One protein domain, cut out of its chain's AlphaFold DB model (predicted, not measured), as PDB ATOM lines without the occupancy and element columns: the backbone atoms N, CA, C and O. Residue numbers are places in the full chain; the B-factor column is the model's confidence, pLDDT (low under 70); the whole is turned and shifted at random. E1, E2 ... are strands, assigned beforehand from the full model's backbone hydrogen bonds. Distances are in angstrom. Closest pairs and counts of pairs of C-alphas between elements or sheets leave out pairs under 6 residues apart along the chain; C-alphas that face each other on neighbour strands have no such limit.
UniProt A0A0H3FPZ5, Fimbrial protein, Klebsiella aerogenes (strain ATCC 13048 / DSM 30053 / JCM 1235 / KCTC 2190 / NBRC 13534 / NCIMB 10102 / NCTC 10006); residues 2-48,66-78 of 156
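Overview. This is residues 2 to 48 and 66 to 78 of the 156 residues of the protein "Fimbrial protein" of Klebsiella aerogenes (strain ATCC 13048 / DSM 30053 / JCM 1235 / KCTC 2190 / NBRC 13534 / NCIMB 10102 / NCTC 10006) (UniProt A0A0H3FPZ5). Two antiparallel two-stranded ribbons, the short hairpin E1 and E2 and the longer pair E3 and E4, run along one loose rod, with space between their backbones. Residues 29 to 36 join them at one end, and the long loop of residues 11 to 24 carries the short ribbon on toward the other. The printed part has 60 residues with four named strands, E1 to E4 along the chain, and no named helix. The class is all strand, though under half of the residues, 26 of 60, are in named strands. The whole is loose, with a radius of gyration of the C-alphas of 14.2 A and spans of 43 by 19 by 17 A.

Along the chain. Find C-alpha 7 at (51.422, 9.060, -34.756); there E1 begins, residues 7 to 10. E2 follows at residues 25 to 28. Next look for E3, residues 37 to 45, 26.0 A from first to last C-alpha. E4, residues 66 to 74, is 25.9 A long and ends at C-alpha 74, at (45.899, 13.116, -42.244).

Arrangement. Look first at the hairpin of E1 and E2, antiparallel at 163 degrees between their directions, where N 8 and O 27 are 2.9 A apart, within hydrogen-bond range. E3 and E4 are antiparallel at 159 degrees; N 43 and O 68, 2.8 A apart, are within hydrogen-bond range. The closest C-alphas of E2 and E4 are those of Tyr 28 and Val 74, 8.0 A apart. E1 is apart from E3 and E4, and E2 is apart from E3.

Size, cuts and confidence. The two C-alphas farthest apart, those of Val 48 and Lys 78, are 44.2 A from each other. Residues 49 to 65 are not printed; C-alphas 48 and 66 stand 12.7 A apart across this cut. The link from E1 to E2 is long, that from E2 to E3 short. Residues 2 to 4 have pLDDT under 70.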
ATOM      1  N   GLU A   2      60.315  17.403 -35.547       46.81
ATOM      2  CA  GLU A   2      59.229  16.425 -35.671       46.81
ATOM      3  C   GLU A   2      58.835  16.002 -34.254       46.81
ATOM      4  O   GLU A   2      59.700  15.721 -33.422       46.81
ATOM      5  N   ALA A   3      57.545  16.084 -33.929       55.66
ATOM      6  CA  ALA A   3      57.078  15.754 -32.593       55.66
ATOM      7  C   ALA A   3      57.235  14.242 -32.396       55.66
ATOM      8  O   ALA A   3      56.669  13.458 -33.153       55.66
ATOM      9  N   GLN A   4      57.977  13.840 -31.366       60.44
ATOM     10  CA  GLN A   4      58.381  12.454 -31.096       60.44
ATOM     11  C   GLN A   4      57.201  11.458 -30.951       60.44
ATOM     12  O   GLN A   4      57.431  10.258 -30.968       60.44
ATOM     13  N   ASN A   5      55.950  11.946 -30.896       73.19
ATOM     14  CA  ASN A   5      54.700  11.176 -30.807       73.19
ATOM     15  C   ASN A   5      53.620  11.635 -31.819       73.19
ATOM     16  O   ASN A   5      52.435  11.701 -31.488       73.19
ATOM     17  N   GLU A   6      53.992  12.016 -33.044       90.19
ATOM     18  CA  GLU A   6      53.019  12.513 -34.032       90.19
ATOM     19  C   GLU A   6      51.953  11.469 -34.431       90.19
ATOM     20  O   GLU A   6      50.777  11.819 -34.569       90.19
ATOM     21  N   ILE A   7      52.333  10.191 -34.541       91.81
ATOM     22  CA  ILE A   7      51.422   9.060 -34.756       91.81
ATOM     23  C   ILE A   7      51.653   8.016 -33.666       91.81
ATOM     24  O   ILE A   7      52.776   7.574 -33.446       91.81
ATOM     25  N   MET A   8      50.573   7.583 -33.021       91.81
ATOM     26  CA  MET A   8      50.575   6.458 -32.086       91.81
ATOM     27  C   MET A   8      49.544   5.427 -32.531       91.81
ATOM     28  O   MET A   8      48.447   5.785 -32.960       91.81
ATOM     29  N   VAL A   9      49.876   4.145 -32.408       91.81
ATOM     30  CA  VAL A   9      48.998   3.032 -32.785       91.81
ATOM     31  C   VAL A   9      48.816   2.084 -31.610       91.81
ATOM     32  O   VAL A   9      49.750   1.854 -30.845       91.81
ATOM     33  N   THR A  10      47.613   1.537 -31.448       93.44
ATOM     34  CA  THR A  10      47.340   0.523 -30.424       93.44
ATOM     35  C   THR A  10      46.296  -0.497 -30.894       93.44
ATOM     36  O   THR A  10      45.275  -0.097 -31.460       93.44
ATOM     37  N   PRO A  11      46.493  -1.794 -30.608       92.44
ATOM     38  CA  PRO A  11      47.739  -2.365 -30.090       92.44
ATOM     39  C   PRO A  11      48.839  -2.341 -31.167       92.44
ATOM     40  O   PRO A  11      48.551  -2.441 -32.356       92.44
ATOM     41  N   ALA A  12      50.100  -2.183 -30.757       87.38
ATOM     42  CA  ALA A  12      51.236  -2.263 -31.684       87.38
ATOM     43  C   ALA A  12      51.545  -3.714 -32.093       87.38
ATOM     44  O   ALA A  12      51.979  -3.960 -33.211       87.38
ATOM     45  N   ASN A  13      51.282  -4.665 -31.193       89.75
ATOM     46  CA  ASN A  13      51.424  -6.102 -31.405       89.75
ATOM     47  C   ASN A  13      50.232  -6.808 -30.757       89.75
ATOM     48  O   ASN A  13      49.813  -6.416 -29.665       89.75
ATOM     49  N   LEU A  14      49.699  -7.845 -31.396       91.56
ATOM     50  CA  LEU A  14      48.658  -8.689 -30.812       91.56
ATOM     51  C   LEU A  14      48.727 -10.104 -31.390       91.56
ATOM     52  O   LEU A  14      49.133 -10.286 -32.534       91.56
ATOM     53  N   ILE A  15      48.293 -11.090 -30.608       90.81
ATOM     54  CA  ILE A  15      48.035 -12.446 -31.101       90.81
ATOM     55  C   ILE A  15      46.560 -12.510 -31.473       90.81
ATOM     56  O   ILE A  15      45.706 -12.300 -30.612       90.81
ATOM     57  N   LEU A  16      46.261 -12.758 -32.750       91.69
ATOM     58  CA  LEU A  16      44.890 -12.829 -33.247       91.69
ATOM     59  C   LEU A  16      44.483 -14.299 -33.410       91.69
ATOM     60  O   LEU A  16      45.018 -14.975 -34.290       91.69
ATOM     61  N   PRO A  17      43.546 -14.819 -32.599       89.94
ATOM     62  CA  PRO A  17      43.075 -16.188 -32.756       89.94
ATOM     63  C   PRO A  17      42.385 -16.421 -34.103       89.94
ATOM     64  O   PRO A  17      41.877 -15.496 -34.745       89.94
ATOM     65  N   GLY A  18      42.286 -17.689 -34.501       89.19
ATOM     66  CA  GLY A  18      41.555 -18.073 -35.705       89.19
ATOM     67  C   GLY A  18      40.125 -17.517 -35.707       89.19
ATOM     68  O   GLY A  18      39.383 -17.685 -34.742       89.19
ATOM     69  N   LYS A  19      39.736 -16.871 -36.814       91.44
ATOM     70  CA  LYS A  19      38.423 -16.223 -37.028       91.44
ATOM     71  C   LYS A  19      38.118 -15.022 -36.112       91.44
ATOM     72  O   LYS A  19      37.001 -14.507 -36.169       91.44
ATOM     73  N   ALA A  20      39.073 -14.554 -35.309       93.44
ATOM     74  CA  ALA A  20      38.897 -13.357 -34.495       93.44
ATOM     75  C   ALA A  20      39.015 -12.068 -35.331       93.44
ATOM     76  O   ALA A  20      39.523 -12.061 -36.454       93.44
ATOM     77  N   LYS A  21      38.525 -10.962 -34.767       93.62
ATOM     78  CA  LYS A  21      38.649  -9.605 -35.314       93.62
ATOM     79  C   LYS A  21      39.053  -8.667 -34.189       93.62
ATOM     80  O   LYS A  21      38.584  -8.843 -33.070       93.62
ATOM     81  N   GLU A  22      39.854  -7.660 -34.508       92.44
ATOM     82  CA  GLU A  22      40.297  -6.655 -33.543       92.44
ATOM     83  C   GLU A  22      40.269  -5.247 -34.152       92.44
ATOM     84  O   GLU A  22      40.336  -5.075 -35.373       92.44
ATOM     85  N   ILE A  23      40.142  -4.235 -33.292       93.50
ATOM     86  CA  ILE A  23      40.142  -2.819 -33.647       93.50
ATOM     87  C   ILE A  23      41.509  -2.214 -33.335       93.50
ATOM     88  O   ILE A  23      41.876  -2.001 -32.179       93.50
ATOM     89  N   PHE A  24      42.204  -1.809 -34.390       92.38
ATOM     90  CA  PHE A  24      43.396  -0.982 -34.287       92.38
ATOM     91  C   PHE A  24      43.006   0.492 -34.242       92.38
ATOM     92  O   PHE A  24      42.303   0.996 -35.120       92.38
ATOM     93  N   ARG A  25      43.464   1.197 -33.209       95.12
ATOM     94  CA  ARG A  25      43.272   2.641 -33.060       95.12
ATOM     95  C   ARG A  25      44.552   3.362 -33.439       95.12
ATOM     96  O   ARG A  25      45.638   2.966 -33.026       95.12
ATOM     97  N   ILE A  26      44.391   4.437 -34.197       94.00
ATOM     98  CA  ILE A  26      45.477   5.313 -34.621       94.00
ATOM     99  C   ILE A  26      45.174   6.707 -34.087       94.00
ATOM    100  O   ILE A  26      44.085   7.239 -34.309       94.00
ATOM    101  N   PHE A  27      46.133   7.294 -33.386       93.94
ATOM    102  CA  PHE A  27      46.041   8.627 -32.813       93.94
ATOM    103  C   PHE A  27      47.038   9.544 -33.508       93.94
ATOM    104  O   PHE A  27      48.221   9.227 -33.594       93.94
ATOM    105  N   TYR A  28      46.551  10.692 -33.977       94.31
ATOM    106  CA  TYR A  28      47.384  11.756 -34.524       94.31
ATOM    107  C   TYR A  28      47.530  12.881 -33.497       94.31
ATOM    108  O   TYR A  28      46.547  13.556 -33.176       94.31
ATOM    109  N   GLY A  29      48.749  13.064 -32.990       93.25
ATOM    110  CA  GLY A  29      49.129  14.086 -32.010       93.25
ATOM    111  C   GLY A  29      49.978  15.222 -32.587       93.25
ATOM    112  O   GLY A  29      50.512  16.020 -31.822       93.25
ATOM    113  N   GLY A  30      50.143  15.281 -33.912       91.50
ATOM    114  CA  GLY A  30      50.975  16.281 -34.582       91.50
ATOM    115  C   GLY A  30      50.377  17.690 -34.648       91.50
ATOM    116  O   GLY A  30      49.400  18.034 -33.975       91.50
ATOM    117  N   GLN A  31      50.999  18.532 -35.476       93.00
ATOM    118  CA  GLN A  31      50.650  19.948 -35.582       93.00
ATOM    119  C   GLN A  31      49.238  20.155 -36.152       93.00
ATOM    120  O   GLN A  31      48.758  19.417 -37.009       93.00
ATOM    121  N   LYS A  32      48.563  21.209 -35.680       94.06
ATOM    122  CA  LYS A  32      47.226  21.610 -36.144       94.06
ATOM    123  C   LYS A  32      47.324  22.746 -37.168       94.06
ATOM    124  O   LYS A  32      46.843  23.854 -36.925       94.06
ATOM    125  N   ASP A  33      47.997  22.478 -38.280       95.38
ATOM    126  CA  ASP A  33      48.286  23.449 -39.338       95.38
ATOM    127  C   ASP A  33      47.471  23.189 -40.623       95.38
ATOM    128  O   ASP A  33      46.456  22.484 -40.613       95.38
ATOM    129  N   ASP A  34      47.885  23.845 -41.706       97.00
ATOM    130  CA  ASP A  34      47.301  23.831 -43.047       97.00
ATOM    131  C   ASP A  34      47.970  22.815 -43.994       97.00
ATOM    132  O   ASP A  34      47.783  22.896 -45.209       97.00
ATOM    133  N   LYS A  35      48.724  21.844 -43.452       96.00
ATOM    134  CA  LYS A  35      49.463  20.845 -44.233       96.00
ATOM    135  C   LYS A  35      48.854  19.452 -44.118       96.00
ATOM    136  O   LYS A  35      48.655  18.929 -43.020       96.00
ATOM    137  N   GLU A  36      48.615  18.826 -45.267       95.31
ATOM    138  CA  GLU A  36      48.253  17.411 -45.345       95.31
ATOM    139  C   GLU A  36      49.495  16.547 -45.100       95.31
ATOM    140  O   GLU A  36      50.602  16.900 -45.515       95.31
ATOM    141  N   ARG A  37      49.327  15.420 -44.403       95.31
ATOM    142  CA  ARG A  37      50.431  14.507 -44.079       95.31
ATOM    143  C   ARG A  37      50.102  13.082 -44.475       95.31
ATOM    144  O   ARG A  37      48.968  12.629 -44.327       95.31
ATOM    145  N   TYR A  38      51.123  12.369 -44.930       95.12
ATOM    146  CA  TYR A  38      51.001  11.023 -45.472       95.12
ATOM    147  C   TYR A  38      51.852  10.062 -44.657       95.12
ATOM    148  O   TYR A  38      53.049  10.272 -44.482       95.12
ATOM    149  N   TYR A  39      51.228   8.984 -44.201       94.94
ATOM    150  CA  TYR A  39      51.867   7.937 -43.421       94.94
ATOM    151  C   TYR A  39      51.662   6.591 -44.101       94.94
ATOM    152  O   TYR A  39      50.617   6.330 -44.703       94.94
ATOM    153  N   ARG A  40      52.656   5.711 -43.990       94.62
ATOM    154  CA  ARG A  40      52.533   4.312 -44.398       94.62
ATOM    155  C   ARG A  40      52.357   3.454 -43.156       94.62
ATOM    156  O   ARG A  40      53.206   3.475 -42.273       94.62
ATOM    157  N   LEU A  41      51.271   2.695 -43.111       92.50
ATOM    158  CA  LEU A  41      51.040   1.690 -42.083       92.50
ATOM    159  C   LEU A  41      51.528   0.349 -42.621       92.50
ATOM    160  O   LEU A  41      51.136  -0.063 -43.717       92.50
ATOM    161  N   ILE A  42      52.400  -0.304 -41.862       93.38
ATOM    162  CA  ILE A  42      52.972  -1.602 -42.208       93.38
ATOM    163  C   ILE A  42      52.384  -2.623 -41.244       93.38
ATOM    164  O   ILE A  42      52.531  -2.499 -40.032       93.38
ATOM    165  N   TRP A  43      51.713  -3.620 -41.800       92.31
ATOM    166  CA  TRP A  43      51.078  -4.705 -41.071       92.31
ATOM    167  C   TRP A  43      51.899  -5.961 -41.325       92.31
ATOM    168  O   TRP A  43      52.035  -6.373 -42.478       92.31
ATOM    169  N   GLN A  44      52.472  -6.536 -40.272       92.19
ATOM    170  CA  GLN A  44      53.264  -7.760 -40.348       92.19
ATOM    171  C   GLN A  44      52.478  -8.892 -39.698       92.19
ATOM    172  O   GLN A  44      52.176  -8.834 -38.508       92.19
ATOM    173  N   ASP A  45      52.138  -9.895 -40.496       90.62
ATOM    174  CA  ASP A  45      51.468 -11.108 -40.051       90.62
ATOM    175  C   ASP A  45      52.484 -12.250 -40.029       90.62
ATOM    176  O   ASP A  45      53.023 -12.648 -41.068       90.62
ATOM    177  N   ASN A  46      52.773 -12.729 -38.822       88.19
ATOM    178  CA  ASN A  46      53.677 -13.839 -38.576       88.19
ATOM    179  C   ASN A  46      52.883 -14.966 -37.905       88.19
ATOM    180  O   ASN A  46      52.260 -14.725 -36.867       88.19
ATOM    181  N   PRO A  47      52.924 -16.197 -38.440       83.19
ATOM    182  CA  PRO A  47      52.256 -17.326 -37.817       83.19
ATOM    183  C   PRO A  47      52.871 -17.596 -36.441       83.19
ATOM    184  O   PRO A  47      54.094 -17.647 -36.292       83.19
ATOM    185  N   VAL A  48      52.017 -17.802 -35.440       76.38
ATOM    186  CA  VAL A  48      52.455 -18.278 -34.125       76.38
ATOM    187  C   VAL A  48      52.703 -19.776 -34.248       76.38
ATOM    188  O   VAL A  48      51.770 -20.554 -34.435       76.38
ATOM    189  N   ALA A  66      53.419 -12.622 -43.969       89.19
ATOM    190  CA  ALA A  66      52.840 -11.668 -44.906       89.19
ATOM    191  C   ALA A  66      53.062 -10.239 -44.410       89.19
ATOM    192  O   ALA A  66      52.927  -9.938 -43.228       89.19
ATOM    193  N   THR A  67      53.402  -9.332 -45.326       93.62
ATOM    194  CA  THR A  67      53.491  -7.899 -45.031       93.62
ATOM    195  C   THR A  67      52.527  -7.136 -45.923       93.62
ATOM    196  O   THR A  67      52.632  -7.186 -47.148       93.62
ATOM    197  N   ILE A  68      51.603  -6.401 -45.311       93.44
ATOM    198  CA  ILE A  68      50.664  -5.517 -46.006       93.44
ATOM    199  C   ILE A  68      51.094  -4.077 -45.738       93.44
ATOM    200  O   ILE A  68      51.400  -3.707 -44.610       93.44
ATOM    201  N   SER A  69      51.116  -3.244 -46.775       95.19
ATOM    202  CA  SER A  69      51.381  -1.809 -46.648       95.19
ATOM    203  C   SER A  69      50.154  -1.017 -47.071       95.19
ATOM    204  O   SER A  69      49.689  -1.155 -48.202       95.19
ATOM    205  N   THR A  70      49.640  -0.168 -46.185       94.75
ATOM    206  CA  THR A  70      48.526   0.743 -46.482       94.75
ATOM    207  C   THR A  70      48.952   2.199 -46.305       94.75
ATOM    208  O   THR A  70      49.933   2.501 -45.625       94.75
ATOM    209  N   LEU A  71      48.239   3.118 -46.960       93.94
ATOM    210  CA  LEU A  71      48.461   4.559 -46.835       93.94
ATOM    211  C   LEU A  71      47.385   5.176 -45.945       93.94
ATOM    212  O   LEU A  71      46.196   4.916 -46.124       93.94
ATOM    213  N   MET A  72      47.820   6.023 -45.021       94.75
ATOM    214  CA  MET A  72      46.975   6.861 -44.185       94.75
ATOM    215  C   MET A  72      47.251   8.321 -44.522       94.75
ATOM    216  O   MET A  72      48.399   8.763 -44.522       94.75
ATOM    217  N   VAL A  73      46.185   9.069 -44.783       94.94
ATOM    218  CA  VAL A  73      46.244  10.511 -45.021       94.94
ATOM    219  C   VAL A  73      45.652  11.221 -43.811       94.94
ATOM    220  O   VAL A  73      44.560  10.875 -43.363       94.94
ATOM    221  N   VAL A  74      46.383  12.191 -43.270       95.19
ATOM    222  CA  VAL A  74      45.899  13.116 -42.244       95.19
ATOM    223  C   VAL A  74      45.604  14.443 -42.927       95.19
ATOM    224  O   VAL A  74      46.532  15.175 -43.277       95.19
ATOM    225  N   ASN A  75      44.318  14.738 -43.116       94.81
ATOM    226  CA  ASN A  75      43.872  16.007 -43.684       94.81
ATOM    227  C   ASN A  75      44.310  17.193 -42.794       94.81
ATOM    228  O   ASN A  75      44.367  17.046 -41.562       94.81
ATOM    229  N   PRO A  76      44.600  18.369 -43.384       96.31
ATOM    230  CA  PRO A  76      44.949  19.571 -42.633       96.31
ATOM    231  C   PRO A  76      43.884  19.930 -41.595       96.31
ATOM    232  O   PRO A  76      42.686  19.808 -41.844       96.31
ATOM    233  N   ARG A  77      44.295  20.449 -40.432       94.69
ATOM    234  CA  ARG A  77      43.335  20.959 -39.433       94.69
ATOM    235  C   ARG A  77      42.776  22.322 -39.831       94.69
ATOM    236  O   ARG A  77      41.633  22.624 -39.502       94.69
ATOM    237  N   LYS A  78      43.578  23.131 -40.528       96.62
ATOM    238  CA  LYS A  78      43.162  24.371 -41.190       96.62
ATOM    239  C   LYS A  78      42.913  24.071 -42.665       96.62
ATOM    240  O   LYS A  78      43.764  24.303 -43.521       96.62
TER     241      LYS A  78